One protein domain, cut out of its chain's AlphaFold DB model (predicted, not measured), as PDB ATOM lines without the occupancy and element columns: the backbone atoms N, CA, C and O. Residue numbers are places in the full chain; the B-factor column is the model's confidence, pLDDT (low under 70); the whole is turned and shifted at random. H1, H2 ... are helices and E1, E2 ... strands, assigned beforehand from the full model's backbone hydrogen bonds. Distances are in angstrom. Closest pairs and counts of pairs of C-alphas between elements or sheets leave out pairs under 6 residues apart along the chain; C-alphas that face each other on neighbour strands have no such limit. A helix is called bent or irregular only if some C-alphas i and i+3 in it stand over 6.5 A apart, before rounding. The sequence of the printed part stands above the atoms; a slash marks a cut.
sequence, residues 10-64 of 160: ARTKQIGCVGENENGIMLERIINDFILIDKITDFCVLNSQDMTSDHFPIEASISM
ATOM      1  N   ALA A  10     -37.400 -27.365  27.483       85.69
ATOM      2  CA  ALA A  10     -36.315 -27.867  28.307       85.69
ATOM      3  C   ALA A  10     -36.052 -29.327  27.946       85.69
ATOM      4  O   ALA A  10     -36.965 -30.149  27.951       85.69
ATOM      5  N   ARG A  11     -34.800 -29.649  27.624       88.06
ATOM      6  CA  ARG A  11     -34.364 -31.007  27.303       88.06
ATOM      7  C   ARG A  11     -33.371 -31.446  28.365       88.06
ATOM      8  O   ARG A  11     -32.326 -30.820  28.510       88.06
ATOM      9  N   THR A  12     -33.706 -32.492  29.109       83.56
ATOM     10  CA  THR A  12     -32.822 -33.107  30.106       83.56
ATOM     11  C   THR A  12     -32.990 -34.624  30.101       83.56
ATOM     12  O   THR A  12     -34.104 -35.141  29.982       83.56
ATOM     13  N   LYS A  13     -31.882 -35.354  30.264       85.12
ATOM     14  CA  LYS A  13     -31.923 -36.813  30.402       85.12
ATOM     15  C   LYS A  13     -32.650 -37.268  31.669       85.12
ATOM     16  O   LYS A  13     -33.212 -38.357  31.657       85.12
ATOM     17  N   GLN A  14     -32.695 -36.449  32.724       77.12
ATOM     18  CA  GLN A  14     -33.373 -36.794  33.982       77.12
ATOM     19  C   GLN A  14     -34.888 -36.967  33.814       77.12
ATOM     20  O   GLN A  14     -35.490 -37.759  34.530       77.12
ATOM     21  N   ILE A  15     -35.494 -36.283  32.837       76.00
ATOM     22  CA  ILE A  15     -36.919 -36.431  32.487       76.00
ATOM     23  C   ILE A  15     -37.129 -37.278  31.220       76.00
ATOM     24  O   ILE A  15     -38.203 -37.254  30.625       76.00
ATOM     25  N   GLY A  16     -36.100 -38.009  30.775       79.75
ATOM     26  CA  GLY A  16     -36.184 -38.932  29.640       79.75
ATOM     27  C   GLY A  16     -36.004 -38.303  28.254       79.75
ATOM     28  O   GLY A  16     -36.325 -38.944  27.254       79.75
ATOM     29  N   CYS A  17     -35.483 -37.074  28.141       85.44
ATOM     30  CA  CYS A  17     -35.162 -36.502  26.829       85.44
ATOM     31  C   CYS A  17     -33.909 -37.144  26.215       85.44
ATOM     32  O   CYS A  17     -32.934 -37.442  26.900       85.44
ATOM     33  N   VAL A  18     -33.884 -37.240  24.881       87.00
ATOM     34  CA  VAL A  18     -32.749 -37.794  24.108       87.00
ATOM     35  C   VAL A  18     -31.475 -36.934  24.207       87.00
ATOM     36  O   VAL A  18     -30.374 -37.417  23.971       87.00
ATOM     37  N   GLY A  19     -31.599 -35.648  24.548       86.44
ATOM     38  CA  GLY A  19     -30.467 -34.721  24.648       86.44
ATOM     39  C   GLY A  19     -30.670 -33.679  25.743       86.44
ATOM     40  O   GLY A  19     -31.720 -33.657  26.382       86.44
ATOM     41  N   GLU A  20     -29.674 -32.817  25.926       91.31
ATOM     42  CA  GLU A  20     -29.641 -31.788  26.971       91.31
ATOM     43  C   GLU A  20     -29.523 -30.384  26.363       91.31
ATOM     44  O   GLU A  20     -28.872 -30.205  25.332       91.31
ATOM     45  N   ASN A  21     -30.159 -29.387  26.981       89.25
ATOM     46  CA  ASN A  21     -29.982 -27.970  26.656       89.25
ATOM     47  C   ASN A  21     -29.916 -27.109  27.931       89.25
ATOM     48  O   ASN A  21     -30.200 -27.583  29.030       89.25
ATOM     49  N   GLU A  22     -29.556 -25.831  27.791       88.00
ATOM     50  CA  GLU A  22     -29.408 -24.903  28.927       88.00
ATOM     51  C   GLU A  22     -30.694 -24.773  29.761       88.00
ATOM     52  O   GLU A  22     -30.642 -24.748  30.992       88.00
ATOM     53  N   ASN A  23     -31.859 -24.783  29.101       85.50
ATOM     54  CA  ASN A  23     -33.164 -24.775  29.768       85.50
ATOM     55  C   ASN A  23     -33.376 -26.030  30.631       85.50
ATOM     56  O   ASN A  23     -33.923 -25.933  31.728       85.50
ATOM     57  N   GLY A  24     -32.929 -27.198  30.159       85.56
ATOM     58  CA  GLY A  24     -32.954 -28.456  30.901       85.56
ATOM     59  C   GLY A  24     -32.075 -28.419  32.143       85.56
ATOM     60  O   GLY A  24     -32.538 -28.791  33.214       85.56
ATOM     61  N   ILE A  25     -30.859 -27.884  32.032       84.75
ATOM     62  CA  ILE A  25     -29.934 -27.742  33.171       84.75
ATOM     63  C   ILE A  25     -30.518 -26.797  34.234       84.75
ATOM     64  O   ILE A  25     -30.454 -27.076  35.432       84.75
ATOM     65  N   MET A  26     -31.128 -25.682  33.814       83.50
ATOM     66  CA  MET A  26     -31.812 -24.776  34.741       83.50
ATOM     67  C   MET A  26     -33.007 -25.462  35.416       83.50
ATOM     68  O   MET A  26     -33.201 -25.297  36.621       83.50
ATOM     69  N   LEU A  27     -33.795 -26.229  34.658       82.38
ATOM     70  CA  LEU A  27     -34.939 -26.968  35.179       82.38
ATOM     71  C   LEU A  27     -34.507 -28.018  36.208       82.38
ATOM     72  O   LEU A  27     -35.100 -28.073  37.278       82.38
ATOM     73  N   GLU A  28     -33.454 -28.789  35.934       80.38
ATOM     74  CA  GLU A  28     -32.887 -29.747  36.892       80.38
ATOM     75  C   GLU A  28     -32.454 -29.061  38.182       80.38
ATOM     76  O   GLU A  28     -32.762 -29.533  39.273       80.38
ATOM     77  N   ARG A  29     -31.762 -27.923  38.076       80.94
ATOM     78  CA  ARG A  29     -31.333 -27.162  39.252       80.94
ATOM     79  C   ARG A  29     -32.527 -26.693  40.078       80.94
ATOM     80  O   ARG A  29     -32.503 -26.811  41.293       80.94
ATOM     81  N   ILE A  30     -33.589 -26.219  39.427       76.00
ATOM     82  CA  ILE A  30     -34.832 -25.836  40.107       76.00
ATOM     83  C   ILE A  30     -35.488 -27.056  40.760       76.00
ATOM     84  O   ILE A  30     -35.890 -26.968  41.910       76.00
ATOM     85  N   ILE A  31     -35.599 -28.187  40.067       73.88
ATOM     86  CA  ILE A  31     -36.217 -29.399  40.620       73.88
ATOM     87  C   ILE A  31     -35.435 -29.896  41.843       73.88
ATOM     88  O   ILE A  31     -36.046 -30.184  42.867       73.88
ATOM     89  N   ASN A  32     -34.103 -29.929  41.760       71.19
ATOM     90  CA  ASN A  32     -33.228 -30.400  42.835       71.19
ATOM     91  C   ASN A  32     -33.156 -29.430  44.025       71.19
ATOM     92  O   ASN A  32     -33.091 -29.873  45.169       71.19
ATOM     93  N   ASP A  33     -33.194 -28.116  43.780       69.25
ATOM     94  CA  ASP A  33     -33.165 -27.105  44.845       69.25
ATOM     95  C   ASP A  33     -34.530 -26.964  45.554       69.25
ATOM     96  O   ASP A  33     -34.610 -26.422  46.662       69.25
ATOM     97  N   PHE A  34     -35.630 -27.422  44.943       63.00
ATOM     98  CA  PHE A  34     -36.970 -27.302  45.517       63.00
ATOM     99  C   PHE A  34     -37.404 -28.559  46.288       63.00
ATOM    100  O   PHE A  34     -37.507 -29.654  45.752       63.00
ATOM    101  N   ILE A  35     -37.879 -28.343  47.521       59.12
ATOM    102  CA  ILE A  35     -38.586 -29.307  48.403       59.12
ATOM    103  C   ILE A  35     -39.961 -29.735  47.813       59.12
ATOM    104  O   ILE A  35     -40.885 -30.125  48.523       59.12
ATOM    105  N   LEU A  36     -40.183 -29.560  46.507       58.53
ATOM    106  CA  LEU A  36     -41.463 -29.848  45.861       58.53
ATOM    107  C   LEU A  36     -41.613 -31.329  45.502       58.53
ATOM    108  O   LEU A  36     -42.748 -31.780  45.378       58.53
ATOM    109  N   ILE A  37     -40.503 -32.065  45.362       63.22
ATOM    110  CA  ILE A  37     -40.506 -33.493  45.005       63.22
ATOM    111  C   ILE A  37     -41.352 -34.286  46.007       63.22
ATOM    112  O   ILE A  37     -42.256 -35.002  45.600       63.22
ATOM    113  N   ASP A  38     -41.172 -34.039  47.306       65.94
ATOM    114  CA  ASP A  38     -41.926 -34.718  48.370       65.94
ATOM    115  C   ASP A  38     -43.427 -34.372  48.388       65.94
ATOM    116  O   ASP A  38     -44.206 -34.990  49.112       65.94
ATOM    117  N   LYS A  39     -43.849 -33.352  47.630       69.50
ATOM    118  CA  LYS A  39     -45.243 -32.896  47.571       69.50
ATOM    119  C   LYS A  39     -45.965 -33.353  46.316       69.50
ATOM    120  O   LYS A  39     -47.194 -33.396  46.336       69.50
ATOM    121  N   ILE A  40     -45.251 -33.663  45.238       73.19
ATOM    122  CA  ILE A  40     -45.856 -34.209  44.023       73.19
ATOM    123  C   ILE A  40     -46.188 -35.674  44.306       73.19
ATOM    124  O   ILE A  40     -45.299 -36.492  44.507       73.19
ATOM    125  N   THR A  41     -47.475 -35.999  44.369       70.88
ATOM    126  CA  THR A  41     -47.945 -37.364  44.641       70.88
ATOM    127  C   THR A  41     -48.178 -38.168  43.379       70.88
ATOM    128  O   THR A  41     -48.199 -39.391  43.447       70.88
ATOM    129  N   ASP A  42     -48.390 -37.494  42.252       75.25
ATOM    130  CA  ASP A  42     -48.610 -38.148  40.969       75.25
ATOM    131  C   ASP A  42     -48.129 -37.249  39.828       75.25
ATOM    132  O   ASP A  42     -48.234 -36.021  39.916       75.25
ATOM    133  N   PHE A  43     -47.602 -37.855  38.771       79.31
ATOM    134  CA  PHE A  43     -47.169 -37.187  37.548       79.31
ATOM    135  C   PHE A  43     -47.319 -38.160  36.378       79.31
ATOM    136  O   PHE A  43     -46.560 -39.123  36.259       79.31
ATOM    137  N   CYS A  44     -48.288 -37.898  35.507       79.69
ATOM    138  CA  CYS A  44     -48.655 -38.774  34.403       79.69
ATOM    139  C   CYS A  44     -48.788 -37.994  33.089       79.69
ATOM    140  O   CYS A  44     -49.331 -36.892  33.040       79.69
ATOM    141  N   VAL A  45     -48.327 -38.597  31.994       80.81
ATOM    142  CA  VAL A  45     -48.611 -38.111  30.638       80.81
ATOM    143  C   VAL A  45     -49.942 -38.709  30.199       80.81
ATOM    144  O   VAL A  45     -50.101 -39.931  30.173       80.81
ATOM    145  N   LEU A  46     -50.909 -37.861  29.863       78.75
ATOM    146  CA  LEU A  46     -52.217 -38.302  29.400       78.75
ATOM    147  C   LEU A  46     -52.129 -38.703  27.930       78.75
ATOM    148  O   LEU A  46     -51.754 -37.909  27.070       78.75
ATOM    149  N   ASN A  47     -52.517 -39.941  27.635       69.56
ATOM    150  CA  ASN A  47     -52.536 -40.484  26.276       69.56
ATOM    151  C   ASN A  47     -53.875 -40.221  25.556       69.56
ATOM    152  O   ASN A  47     -54.302 -41.016  24.719       69.56
ATOM    153  N   SER A  48     -54.604 -39.160  25.923       65.69
ATOM    154  CA  SER A  48     -55.888 -38.862  25.289       65.69
ATOM    155  C   SER A  48     -55.662 -38.327  23.875       65.69
ATOM    156  O   SER A  48     -55.207 -37.205  23.666       65.69
ATOM    157  N   GLN A  49     -56.028 -39.143  22.889       56.72
ATOM    158  CA  GLN A  49     -55.937 -38.851  21.454       56.72
ATOM    159  C   GLN A  49     -56.895 -37.746  20.968       56.72
ATOM    160  O   GLN A  49     -56.905 -37.418  19.785       56.72
ATOM    161  N   ASP A  50     -57.679 -37.157  21.875       58.22
ATOM    162  CA  ASP A  50     -58.695 -36.144  21.573       58.22
ATOM    163  C   ASP A  50     -58.121 -34.730  21.381       58.22
ATOM    164  O   ASP A  50     -58.825 -33.828  20.924       58.22
ATOM    165  N   MET A  51     -56.843 -34.509  21.705       61.16
ATOM    166  CA  MET A  51     -56.155 -33.268  21.359       61.16
ATOM    167  C   MET A  51     -55.441 -33.476  20.024       61.16
ATOM    168  O   MET A  51     -54.450 -34.189  19.948       61.16
ATOM    169  N   THR A  52     -55.924 -32.841  18.956       63.94
ATOM    170  CA  THR A  52     -55.355 -32.905  17.592       63.94
ATOM    171  C   THR A  52     -53.958 -32.265  17.461       63.94
ATOM    172  O   THR A  52     -53.556 -31.882  16.362       63.94
ATOM    173  N   SER A  53     -53.249 -32.064  18.571       73.12
ATOM    174  CA  SER A  53     -51.903 -31.502  18.654       73.12
ATOM    175  C   SER A  53     -50.850 -32.606  18.745       73.12
ATOM    176  O   SER A  53     -51.100 -33.679  19.279       73.12
ATOM    177  N   ASP A  54     -49.638 -32.305  18.294       78.56
ATOM    178  CA  ASP A  54     -48.427 -33.120  18.454       78.56
ATOM    179  C   ASP A  54     -47.902 -33.183  19.904       78.56
ATOM    180  O   ASP A  54     -46.948 -33.904  20.198       78.56
ATOM    181  N   HIS A  55     -48.544 -32.459  20.823       77.12
ATOM    182  CA  HIS A  55     -48.220 -32.432  22.243       77.12
ATOM    183  C   HIS A  55     -49.189 -33.275  23.081       77.12
ATOM    184  O   HIS A  55     -50.407 -33.129  22.971       77.12
ATOM    185  N   PHE A  56     -48.630 -34.093  23.981       77.12
ATOM    186  CA  PHE A  56     -49.387 -34.837  24.988       77.12
ATOM    187  C   PHE A  56     -49.602 -33.991  26.253       77.12
ATOM    188  O   PHE A  56     -48.639 -33.406  26.761       77.12
ATOM    189  N   PRO A  57     -50.828 -33.930  26.801       77.44
ATOM    190  CA  PRO A  57     -51.072 -33.275  28.078       77.44
ATOM    191  C   PRO A  57     -50.349 -33.980  29.234       77.44
ATOM    192  O   PRO A  57     -50.186 -35.199  29.235       77.44
ATOM    193  N   ILE A  58     -49.965 -33.210  30.249       80.25
ATOM    194  CA  ILE A  58     -49.360 -33.719  31.484       80.25
ATOM    195  C   ILE A  58     -50.299 -33.401  32.647       80.25
ATOM    196  O   ILE A  58     -50.685 -32.247  32.839       80.25
ATOM    197  N   GLU A  59     -50.632 -34.420  33.431       79.75
ATOM    198  CA  GLU A  59     -51.354 -34.305  34.692       79.75
ATOM    199  C   GLU A  59     -50.383 -34.505  35.859       79.75
ATOM    200  O   GLU A  59     -49.581 -35.435  35.867       79.75
ATOM    201  N   ALA A  60     -50.443 -33.623  36.855       78.19
ATOM    202  CA  ALA A  60     -49.638 -33.739  38.061       78.19
ATOM    203  C   ALA A  60     -50.487 -33.425  39.293       78.19
ATOM    204  O   ALA A  60     -51.130 -32.374  39.364       78.19
ATOM    205  N   SER A  61     -50.454 -34.315  40.282       76.25
ATOM    206  CA  SER A  61     -51.102 -34.114  41.575       76.25
ATOM    207  C   SER A  61     -50.084 -33.635  42.596       76.25
ATOM    208  O   SER A  61     -49.034 -34.244  42.786       76.25
ATOM    209  N   ILE A  62     -50.409 -32.543  43.284       75.75
ATOM    210  CA  ILE A  62     -49.562 -31.971  44.330       75.75
ATOM    211  C   ILE A  62     -50.329 -32.059  45.646       75.75
ATOM    212  O   ILE A  62     -51.308 -31.337  45.852       75.75
ATOM    213  N   SER A  63     -49.872 -32.918  46.556       70.44
ATOM    214  CA  SER A  63     -50.341 -32.918  47.936       70.44
ATOM    215  C   SER A  63     -49.831 -31.667  48.638       70.44
ATOM    216  O   SER A  63     -48.662 -31.498  48.991       70.44
ATOM    217  N   MET A  64     -50.741 -30.725  48.825       65.00
ATOM    218  CA  MET A  64     -50.492 -29.580  49.671       65.00
ATOM    219  C   MET A  64     -51.299 -29.780  50.941       65.00
ATOM    220  O   MET A  64     -52.527 -29.735  50.910       65.00
TER     221      MET A  64
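AT A GLANCE: This is residues 10 to 64 of the 160 residues of the protein "RNA-directed DNA polymerase from transposon X" of Brachionus plicatilis (UniProt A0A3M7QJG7). The model is an open V: helix H1 makes one arm, the two-stranded hairpin of E1 and E2 makes the other, and residues 34 to 39 join them at the point of the V. Residues 10 to 21 form a loop beside the first turns of H1, on the side towards the hairpin, and the long loop of residues 46 to 57 extends the hairpin arm away from the helix. The printed part has 55 residues, with one named helix and two named strands in the order H1, E1, E2; the sheet has the order E1 - E2 and is antiparallel. The class is mixed, helices and strands, with under half of the residues in named elements. The whole is loose, with a radius of gyration of the C-alphas of 13.3 A, and flat, spanning 36 by 31 by 13 A.

IN THESE COORDINATES: The printed part begins at Ala 10, with its C-alpha at (-36.315, -27.867, 28.307), and residues 10 to 21 hold no named element. H1 follows, residues 22 to 33, 16.5 A from first to last C-alpha, beginning at C-alpha 22 at (-29.408, -24.903, 28.927). E1 is residues 40 to 45, 14.2 A long from first to last C-alpha. E2 is residues 58 to 62, 13.0 A long, and ends at C-alpha 62 at (-49.562, -31.971, 44.330).

HOW THE PARTS SIT: In H1 every O i to N i+4 pair is within hydrogen-bond range, and the helix is not bent. Residues 29 to 35, of which 29 to 33 belong to H1, stand free. H1 and E2 are apart. E1 and E2 form a hairpin of antiparallel neighbour strands, with 172 degrees between their N-to-C directions. C-alphas 40 and 62 face each other at 4.3 A, and C-alphas 45 and 58 at 4.5 A. N 41 and O 61 are within hydrogen-bond range at 2.8 A, and so are N 59 and O 44 at 2.8 A.

THE WHOLE: The two C-alphas farthest apart are those of Asp 33 and Asp 50, at 35.7 A. The C-alphas of Ala 10 and Met 64, the first and last printed, are 25.7 A apart. The printed part has no cut. The link from H1 to E1, with 6 residues, is short, and the link from E1 to E2, with 12 residues, is long. The mean pLDDT of the printed part is 76.0; residues 33 to 39, residues 47 to 52 and residue 64 are under 70.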